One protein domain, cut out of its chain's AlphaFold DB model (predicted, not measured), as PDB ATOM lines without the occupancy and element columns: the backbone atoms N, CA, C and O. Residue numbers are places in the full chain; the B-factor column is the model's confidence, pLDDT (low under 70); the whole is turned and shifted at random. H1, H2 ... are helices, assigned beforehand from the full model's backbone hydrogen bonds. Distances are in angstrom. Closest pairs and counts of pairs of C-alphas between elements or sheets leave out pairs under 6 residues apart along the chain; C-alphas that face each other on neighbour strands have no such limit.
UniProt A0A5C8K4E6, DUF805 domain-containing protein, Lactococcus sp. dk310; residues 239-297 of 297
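What this domain is: This is residues 239 to 297 of the 297 residues of the protein "DUF805 domain-containing protein" of Lactococcus sp. dk310 (UniProt A0A5C8K4E6). Look for a long helical hairpin of two unequal legs: the chain runs along H1, turns back at one end through a loop, and H2 returns beside it, nearly side by side. H2 is the longer leg, and residues 284 to 297, its far part and the last residues, stick out beyond the hairpin and add to its length. You have 59 residues with two named helices, H1 then H2, and no named strand; the class is all helix. The whole is extended, with a radius of gyration of the C-alphas of 17.0 A, and spans 60 by 18 by 7 A.

How they stand to each other: Start with H1, residues 239 to 258, and go on through a short link of 7 residues to H2, residues 266 to 293. The two form a helical hairpin: they run opposite ways at a shallow tilt of 9 degrees. They touch, with 6 pairs of C-alphas within 8 A, H1 with residues 242 to 249 alone and H2 with residues 269 to 279 alone. Look at Ala 242 and Ser 276 for their closest C-alphas, 6.3 A apart. In the backbones of H1 and H2, every O i to N i+4 pair is within hydrogen-bond range.

Where its parts are: Find C-alpha 239 at (-18.306, -52.893, 25.904); from there H1 runs 28.5 A to C-alpha 258 at (-33.186, -58.813, 49.512). H2 begins at C-alpha 266 and runs 41.2 A to C-alpha 293 at (-9.698, -38.405, 9.367).

The domain as a whole: The two C-alphas farthest apart are those of Tyr 260 and Gln 297, at 59.7 A. Residues 284 to 297, of which 284 to 293 belong to H2, stand free; without them the body spans 37 by 18 by 7 A. The printed part has no cut and ends at Gln 297, the chain's last residue. Its mean pLDDT is 83.3, and residues 290 to 297 are under 70.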
ATOM      1  N   LEU A 239     -17.430 -51.766  25.593       84.12
ATOM      2  CA  LEU A 239     -18.306 -52.893  25.904       84.12
ATOM      3  C   LEU A 239     -18.089 -53.398  27.336       84.12
ATOM      4  O   LEU A 239     -19.055 -53.625  28.055       84.12
ATOM      5  N   GLY A 240     -16.835 -53.534  27.774       85.88
ATOM      6  CA  GLY A 240     -16.501 -53.954  29.134       85.88
ATOM      7  C   GLY A 240     -17.032 -52.989  30.194       85.88
ATOM      8  O   GLY A 240     -17.609 -53.426  31.187       85.88
ATOM      9  N   ALA A 241     -16.908 -51.681  29.965       87.69
ATOM     10  CA  ALA A 241     -17.458 -50.671  30.864       87.69
ATOM     11  C   ALA A 241     -19.001 -50.660  30.862       87.69
ATOM     12  O   ALA A 241     -19.610 -50.569  31.928       87.69
ATOM     13  N   ALA A 242     -19.646 -50.841  29.705       87.50
ATOM     14  CA  ALA A 242     -21.101 -50.987  29.625       87.50
ATOM     15  C   ALA A 242     -21.600 -52.244  30.364       87.50
ATOM     16  O   ALA A 242     -22.565 -52.175  31.124       87.50
ATOM     17  N   LEU A 243     -20.907 -53.377  30.206       86.75
ATOM     18  CA  LEU A 243     -21.200 -54.615  30.930       86.75
ATOM     19  C   LEU A 243     -20.999 -54.454  32.439       86.75
ATOM     20  O   LEU A 243     -21.818 -54.943  33.209       86.75
ATOM     21  N   PHE A 244     -19.958 -53.740  32.879       89.12
ATOM     22  CA  PHE A 244     -19.751 -53.440  34.298       89.12
ATOM     23  C   PHE A 244     -20.931 -52.656  34.888       89.12
ATOM     24  O   PHE A 244     -21.463 -53.039  35.930       89.12
ATOM     25  N   LEU A 245     -21.384 -51.600  34.203       91.31
ATOM     26  CA  LEU A 245     -22.551 -50.815  34.617       91.31
ATOM     27  C   LEU A 245     -23.827 -51.668  34.665       91.31
ATOM     28  O   LEU A 245     -24.612 -51.550  35.608       91.31
ATOM     29  N   LEU A 246     -24.010 -52.561  33.689       89.31
ATOM     30  CA  LEU A 246     -25.125 -53.505  33.660       89.31
ATOM     31  C   LEU A 246     -25.081 -54.472  34.852       89.31
ATOM     32  O   LEU A 246     -26.079 -54.610  35.556       89.31
ATOM     33  N   PHE A 247     -23.935 -55.102  35.124       89.19
ATOM     34  CA  PHE A 247     -23.780 -56.002  36.270       89.19
ATOM     35  C   PHE A 247     -23.991 -55.282  37.600       89.19
ATOM     36  O   PHE A 247     -24.603 -55.844  38.507       89.19
ATOM     37  N   TYR A 248     -23.541 -54.031  37.712       91.12
ATOM     38  CA  TYR A 248     -23.767 -53.222  38.904       91.12
ATOM     39  C   TYR A 248     -25.250 -52.880  39.099       91.12
ATOM     40  O   TYR A 248     -25.762 -53.020  40.208       91.12
ATOM     41  N   LYS A 249     -25.978 -52.541  38.026       91.62
ATOM     42  CA  LYS A 249     -27.440 -52.366  38.070       91.62
ATOM     43  C   LYS A 249     -28.149 -53.638  38.542       91.62
ATOM     44  O   LYS A 249     -28.960 -53.564  39.460       91.62
ATOM     45  N   ILE A 250     -27.809 -54.792  37.964       89.62
ATOM     46  CA  ILE A 250     -28.383 -56.094  38.348       89.62
ATOM     47  C   ILE A 250     -28.093 -56.398  39.827       89.62
ATOM     48  O   ILE A 250     -28.972 -56.853  40.559       89.62
ATOM     49  N   ALA A 251     -26.878 -56.108  40.298       90.94
ATOM     50  CA  ALA A 251     -26.513 -56.290  41.697       90.94
ATOM     51  C   ALA A 251     -27.341 -55.400  42.640       90.94
ATOM     52  O   ALA A 251     -27.806 -55.879  43.673       90.94
ATOM     53  N   LEU A 252     -27.570 -54.132  42.285       91.44
ATOM     54  CA  LEU A 252     -28.408 -53.215  43.067       91.44
ATOM     55  C   LEU A 252     -29.868 -53.661  43.121       91.44
ATOM     56  O   LEU A 252     -30.473 -53.620  44.190       91.44
ATOM     57  N   GLU A 253     -30.418 -54.136  42.003       89.38
ATOM     58  CA  GLU A 253     -31.770 -54.701  41.963       89.38
ATOM     59  C   GLU A 253     -31.870 -55.921  42.880       89.38
ATOM     60  O   GLU A 253     -32.822 -56.049  43.657       89.38
ATOM     61  N   ARG A 254     -30.839 -56.777  42.871       87.75
ATOM     62  CA  ARG A 254     -30.785 -57.931  43.765       87.75
ATOM     63  C   ARG A 254     -30.735 -57.508  45.229       87.75
ATOM     64  O   ARG A 254     -31.511 -58.033  46.023       87.75
ATOM     65  N   VAL A 255     -29.887 -56.548  45.586       89.56
ATOM     66  CA  VAL A 255     -29.804 -56.003  46.951       89.56
ATOM     67  C   VAL A 255     -31.130 -55.379  47.378       89.56
ATOM     68  O   VAL A 255     -31.606 -55.673  48.468       89.56
ATOM     69  N   ASN A 256     -31.771 -54.587  46.518       89.19
ATOM     70  CA  ASN A 256     -33.071 -53.984  46.809       89.19
ATOM     71  C   ASN A 256     -34.145 -55.044  47.113       89.19
ATOM     72  O   ASN A 256     -34.897 -54.909  48.077       89.19
ATOM     73  N   SER A 257     -34.169 -56.131  46.328       86.00
ATOM     74  CA  SER A 257     -35.091 -57.253  46.551       86.00
ATOM     75  C   SER A 257     -34.839 -57.971  47.880       86.00
ATOM     76  O   SER A 257     -35.785 -58.328  48.573       86.00
ATOM     77  N   LEU A 258     -33.569 -58.149  48.262       85.44
ATOM     78  CA  LEU A 258     -33.186 -58.813  49.512       85.44
ATOM     79  C   LEU A 258     -33.424 -57.931  50.741       85.44
ATOM     80  O   LEU A 258     -33.687 -58.444  51.823       85.44
ATOM     81  N   SER A 259     -33.363 -56.614  50.568       85.31
ATOM     82  CA  SER A 259     -33.653 -55.634  51.612       85.31
ATOM     83  C   SER A 259     -35.142 -55.291  51.704       85.31
ATOM     84  O   SER A 259     -35.478 -54.294  52.338       85.31
ATOM     85  N   TYR A 260     -36.031 -56.066  51.065       82.62
ATOM     86  CA  TYR A 260     -37.490 -55.864  51.062       82.62
ATOM     87  C   TYR A 260     -37.924 -54.427  50.717       82.62
ATOM     88  O   TYR A 260     -38.912 -53.920  51.241       82.62
ATOM     89  N   GLY A 261     -37.166 -53.734  49.861       77.25
ATOM     90  CA  GLY A 261     -37.454 -52.346  49.486       77.25
ATOM     91  C   GLY A 261     -37.106 -51.288  50.543       77.25
ATOM     92  O   GLY A 261     -37.358 -50.109  50.315       77.25
ATOM     93  N   VAL A 262     -36.487 -51.660  51.671       81.00
ATOM     94  CA  VAL A 262     -36.037 -50.709  52.708       81.00
ATOM     95  C   VAL A 262     -34.955 -49.762  52.171       81.00
ATOM     96  O   VAL A 262     -34.855 -48.609  52.587       81.00
ATOM     97  N   ARG A 263     -34.125 -50.228  51.229       77.94
ATOM     98  CA  ARG A 263     -33.089 -49.419  50.573       77.94
ATOM     99  C   ARG A 263     -33.611 -48.879  49.248       77.94
ATOM    100  O   ARG A 263     -33.953 -49.655  48.370       77.94
ATOM    101  N   ASN A 264     -33.568 -47.565  49.049       81.56
ATOM    102  CA  ASN A 264     -33.898 -46.967  47.758       81.56
ATOM    103  C   ASN A 264     -32.627 -46.536  47.003       81.56
ATOM    104  O   ASN A 264     -31.945 -45.598  47.411       81.56
ATOM    105  N   PHE A 265     -32.330 -47.197  45.882       86.25
ATOM    106  CA  PHE A 265     -31.190 -46.881  45.006       86.25
ATOM    107  C   PHE A 265     -31.573 -46.038  43.776       86.25
ATOM    108  O   PHE A 265     -30.801 -45.975  42.822       86.25
ATOM    109  N   SER A 266     -32.733 -45.368  43.777       87.56
ATOM    110  CA  SER A 266     -33.245 -44.598  42.626       87.56
ATOM    111  C   SER A 266     -32.216 -43.639  42.026       87.56
ATOM    112  O   SER A 266     -31.963 -43.685  40.825       87.56
ATOM    113  N   LEU A 267     -31.553 -42.829  42.859       89.31
ATOM    114  CA  LEU A 267     -30.505 -41.908  42.403       89.31
ATOM    115  C   LEU A 267     -29.374 -42.647  41.677       89.31
ATOM    116  O   LEU A 267     -28.920 -42.214  40.621       89.31
ATOM    117  N   LEU A 268     -28.942 -43.786  42.216       88.62
ATOM    118  CA  LEU A 268     -27.856 -44.572  41.646       88.62
ATOM    119  C   LEU A 268     -28.265 -45.214  40.314       88.62
ATOM    120  O   LEU A 268     -27.456 -45.238  39.389       88.62
ATOM    121  N   TYR A 269     -29.521 -45.647  40.165       89.50
ATOM    122  CA  TYR A 269     -30.049 -46.100  38.874       89.50
ATOM    123  C   TYR A 269     -30.010 -44.992  37.818       89.50
ATOM    124  O   TYR A 269     -29.568 -45.246  36.696       89.50
ATOM    125  N   TYR A 270     -30.396 -43.761  38.170       91.94
ATOM    126  CA  TYR A 270     -30.300 -42.621  37.254       91.94
ATOM    127  C   TYR A 270     -28.851 -42.289  36.888       91.94
ATOM    128  O   TYR A 270     -28.566 -42.027  35.721       91.94
ATOM    129  N   LEU A 271     -27.917 -42.354  37.844       93.00
ATOM    130  CA  LEU A 271     -26.493 -42.139  37.569       93.00
ATOM    131  C   LEU A 271     -25.901 -43.222  36.662       93.00
ATOM    132  O   LEU A 271     -25.145 -42.898  35.751       93.00
ATOM    133  N   ILE A 272     -26.253 -44.494  36.869       92.19
ATOM    134  CA  ILE A 272     -25.823 -45.599  35.999       92.19
ATOM    135  C   ILE A 272     -26.377 -45.406  34.587       92.19
ATOM    136  O   ILE A 272     -25.645 -45.564  33.608       92.19
ATOM    137  N   PHE A 273     -27.654 -45.031  34.472       91.00
ATOM    138  CA  PHE A 273     -28.271 -44.721  33.188       91.00
ATOM    139  C   PHE A 273     -27.541 -43.566  32.488       91.00
ATOM    140  O   PHE A 273     -27.121 -43.716  31.340       91.00
ATOM    141  N   LEU A 274     -27.294 -42.459  33.194       93.62
ATOM    142  CA  LEU A 274     -26.545 -41.321  32.666       93.62
ATOM    143  C   LEU A 274     -25.134 -41.729  32.221       93.62
ATOM    144  O   LEU A 274     -24.728 -41.407  31.108       93.62
ATOM    145  N   ALA A 275     -24.405 -42.483  33.044       92.56
ATOM    146  CA  ALA A 275     -23.070 -42.974  32.712       92.56
ATOM    147  C   ALA A 275     -23.083 -43.861  31.457       92.56
ATOM    148  O   ALA A 275     -22.209 -43.728  30.602       92.56
ATOM    149  N   SER A 276     -24.099 -44.719  31.304       90.44
ATOM    150  CA  SER A 276     -24.264 -45.556  30.110       90.44
ATOM    151  C   SER A 276     -24.526 -44.728  28.846       90.44
ATOM    152  O   SER A 276     -23.950 -45.011  27.797       90.44
ATOM    153  N   MET A 277     -25.314 -43.652  28.957       90.88
ATOM    154  CA  MET A 277     -25.569 -42.720  27.856       90.88
ATOM    155  C   MET A 277     -24.312 -41.940  27.477       90.88
ATOM    156  O   MET A 277     -23.984 -41.840  26.298       90.88
ATOM    157  N   VAL A 278     -23.562 -41.438  28.460       92.44
ATOM    158  CA  VAL A 278     -22.287 -40.747  28.216       92.44
ATOM    159  C   VAL A 278     -21.302 -41.679  27.514       92.44
ATOM    160  O   VAL A 278     -20.692 -41.293  26.520       92.44
ATOM    161  N   LEU A 279     -21.183 -42.923  27.976       90.62
ATOM    162  CA  LEU A 279     -20.325 -43.937  27.368       90.62
ATOM    163  C   LEU A 279     -20.723 -44.210  25.911       90.62
ATOM    164  O   LEU A 279     -19.856 -44.266  25.038       90.62
ATOM    165  N   PHE A 280     -22.024 -44.316  25.637       87.50
ATOM    166  CA  PHE A 280     -22.548 -44.467  24.283       87.50
ATOM    167  C   PHE A 280     -22.204 -43.264  23.393       87.50
ATOM    168  O   PHE A 280     -21.675 -43.442  22.296       87.50
ATOM    169  N   VAL A 281     -22.424 -42.037  23.870       89.12
ATOM    170  CA  VAL A 281     -22.089 -40.811  23.126       89.12
ATOM    171  C   VAL A 281     -20.585 -40.717  22.860       89.12
ATOM    172  O   VAL A 281     -20.182 -40.365  21.752       89.12
ATOM    173  N   LEU A 282     -19.739 -41.074  23.831       88.38
ATOM    174  CA  LEU A 282     -18.285 -41.109  23.661       88.38
ATOM    175  C   LEU A 282     -17.857 -42.137  22.612       88.38
ATOM    176  O   LEU A 282     -16.992 -41.835  21.790       88.38
ATOM    177  N   LEU A 283     -18.476 -43.320  22.606       84.88
ATOM    178  CA  LEU A 283     -18.235 -44.332  21.583       84.88
ATOM    179  C   LEU A 283     -18.613 -43.796  20.197       84.88
ATOM    180  O   LEU A 283     -17.797 -43.858  19.281       84.88
ATOM    181  N   VAL A 284     -19.809 -43.222  20.043       83.94
ATOM    182  CA  VAL A 284     -20.274 -42.655  18.765       83.94
ATOM    183  C   VAL A 284     -19.376 -41.504  18.308       83.94
ATOM    184  O   VAL A 284     -18.965 -41.466  17.152       83.94
ATOM    185  N   SER A 285     -19.005 -40.594  19.207       84.31
ATOM    186  CA  SER A 285     -18.094 -39.484  18.908       84.31
ATOM    187  C   SER A 285     -16.718 -39.983  18.460       84.31
ATOM    188  O   SER A 285     -16.184 -39.528  17.443       84.31
ATOM    189  N   ALA A 286     -16.170 -40.986  19.158       81.38
ATOM    190  CA  ALA A 286     -14.928 -41.633  18.762       81.38
ATOM    191  C   ALA A 286     -15.049 -42.234  17.356       81.38
ATOM    192  O   ALA A 286     -14.163 -41.983  16.537       81.38
ATOM    193  N   LEU A 287     -16.153 -42.943  17.068       76.69
ATOM    194  CA  LEU A 287     -16.481 -43.522  15.759       76.69
ATOM    195  C   LEU A 287     -16.525 -42.464  14.644       76.69
ATOM    196  O   LEU A 287     -15.900 -42.638  13.594       76.69
ATOM    197  N   MET A 288     -17.183 -41.333  14.894       78.62
ATOM    198  CA  MET A 288     -17.341 -40.240  13.930       78.62
ATOM    199  C   MET A 288     -16.019 -39.521  13.619       78.62
ATOM    200  O   MET A 288     -15.705 -39.283  12.449       78.62
ATOM    201  N   LYS A 289     -15.197 -39.224  14.637       77.94
ATOM    202  CA  LYS A 289     -13.924 -38.495  14.472       77.94
ATOM    203  C   LYS A 289     -12.951 -39.219  13.539       77.94
ATOM    204  O   LYS A 289     -12.288 -38.591  12.716       77.94
ATOM    205  N   LYS A 290     -12.871 -40.547  13.636       68.19
ATOM    206  CA  LYS A 290     -11.957 -41.340  12.802       68.19
ATOM    207  C   LYS A 290     -12.427 -41.453  11.353       68.19
ATOM    208  O   LYS A 290     -11.598 -41.437  10.449       68.19
ATOM    209  N   SER A 291     -13.742 -41.507  11.128       60.19
ATOM    210  CA  SER A 291     -14.306 -41.486   9.773       60.19
ATOM    211  C   SER A 291     -13.968 -40.192   9.030       60.19
ATOM    212  O   SER A 291     -13.735 -40.239   7.824       60.19
ATOM    213  N   GLN A 292     -13.909 -39.052   9.725       62.25
ATOM    214  CA  GLN A 292     -13.494 -37.785   9.117       62.25
ATOM    215  C   GLN A 292     -12.002 -37.779   8.766       62.25
ATOM    216  O   GLN A 292     -11.641 -37.348   7.678       62.25
ATOM    217  N   GLN A 293     -11.140 -38.321   9.631       59.72
ATOM    218  CA  GLN A 293      -9.698 -38.405   9.367       59.72
ATOM    219  C   GLN A 293      -9.354 -39.301   8.167       59.72
ATOM    220  O   GLN A 293      -8.409 -39.001   7.447       59.72
ATOM    221  N   SER A 294     -10.137 -40.354   7.908       57.28
ATOM    222  CA  SER A 294      -9.944 -41.234   6.744       57.28
ATOM    223  C   SER A 294     -10.432 -40.642   5.413       57.28
ATOM    224  O   SER A 294     -10.152 -41.234   4.378       57.28
ATOM    225  N   LYS A 295     -11.193 -39.538   5.419       56.56
ATOM    226  CA  LYS A 295     -11.663 -38.853   4.197       56.56
ATOM    227  C   LYS A 295     -10.747 -37.707   3.751       56.56
ATOM    228  O   LYS A 295     -10.958 -37.162   2.675       56.56
ATOM    229  N   VAL A 296      -9.799 -37.303   4.597       54.91
ATOM    230  CA  VAL A 296      -8.862 -36.189   4.351       54.91
ATOM    231  C   VAL A 296      -7.496 -36.696   3.844       54.91
ATOM    232  O   VAL A 296      -6.663 -35.896   3.431       54.91
ATOM    233  N   GLN A 297      -7.280 -38.015   3.849       42.69
ATOM    234  CA  GLN A 297      -6.140 -38.710   3.236       42.69
ATOM    235  C   GLN A 297      -6.594 -39.426   1.969       42.69
ATOM    236  O   GLN A 297      -5.775 -39.496   1.028       42.69
TER     237      GLN A 297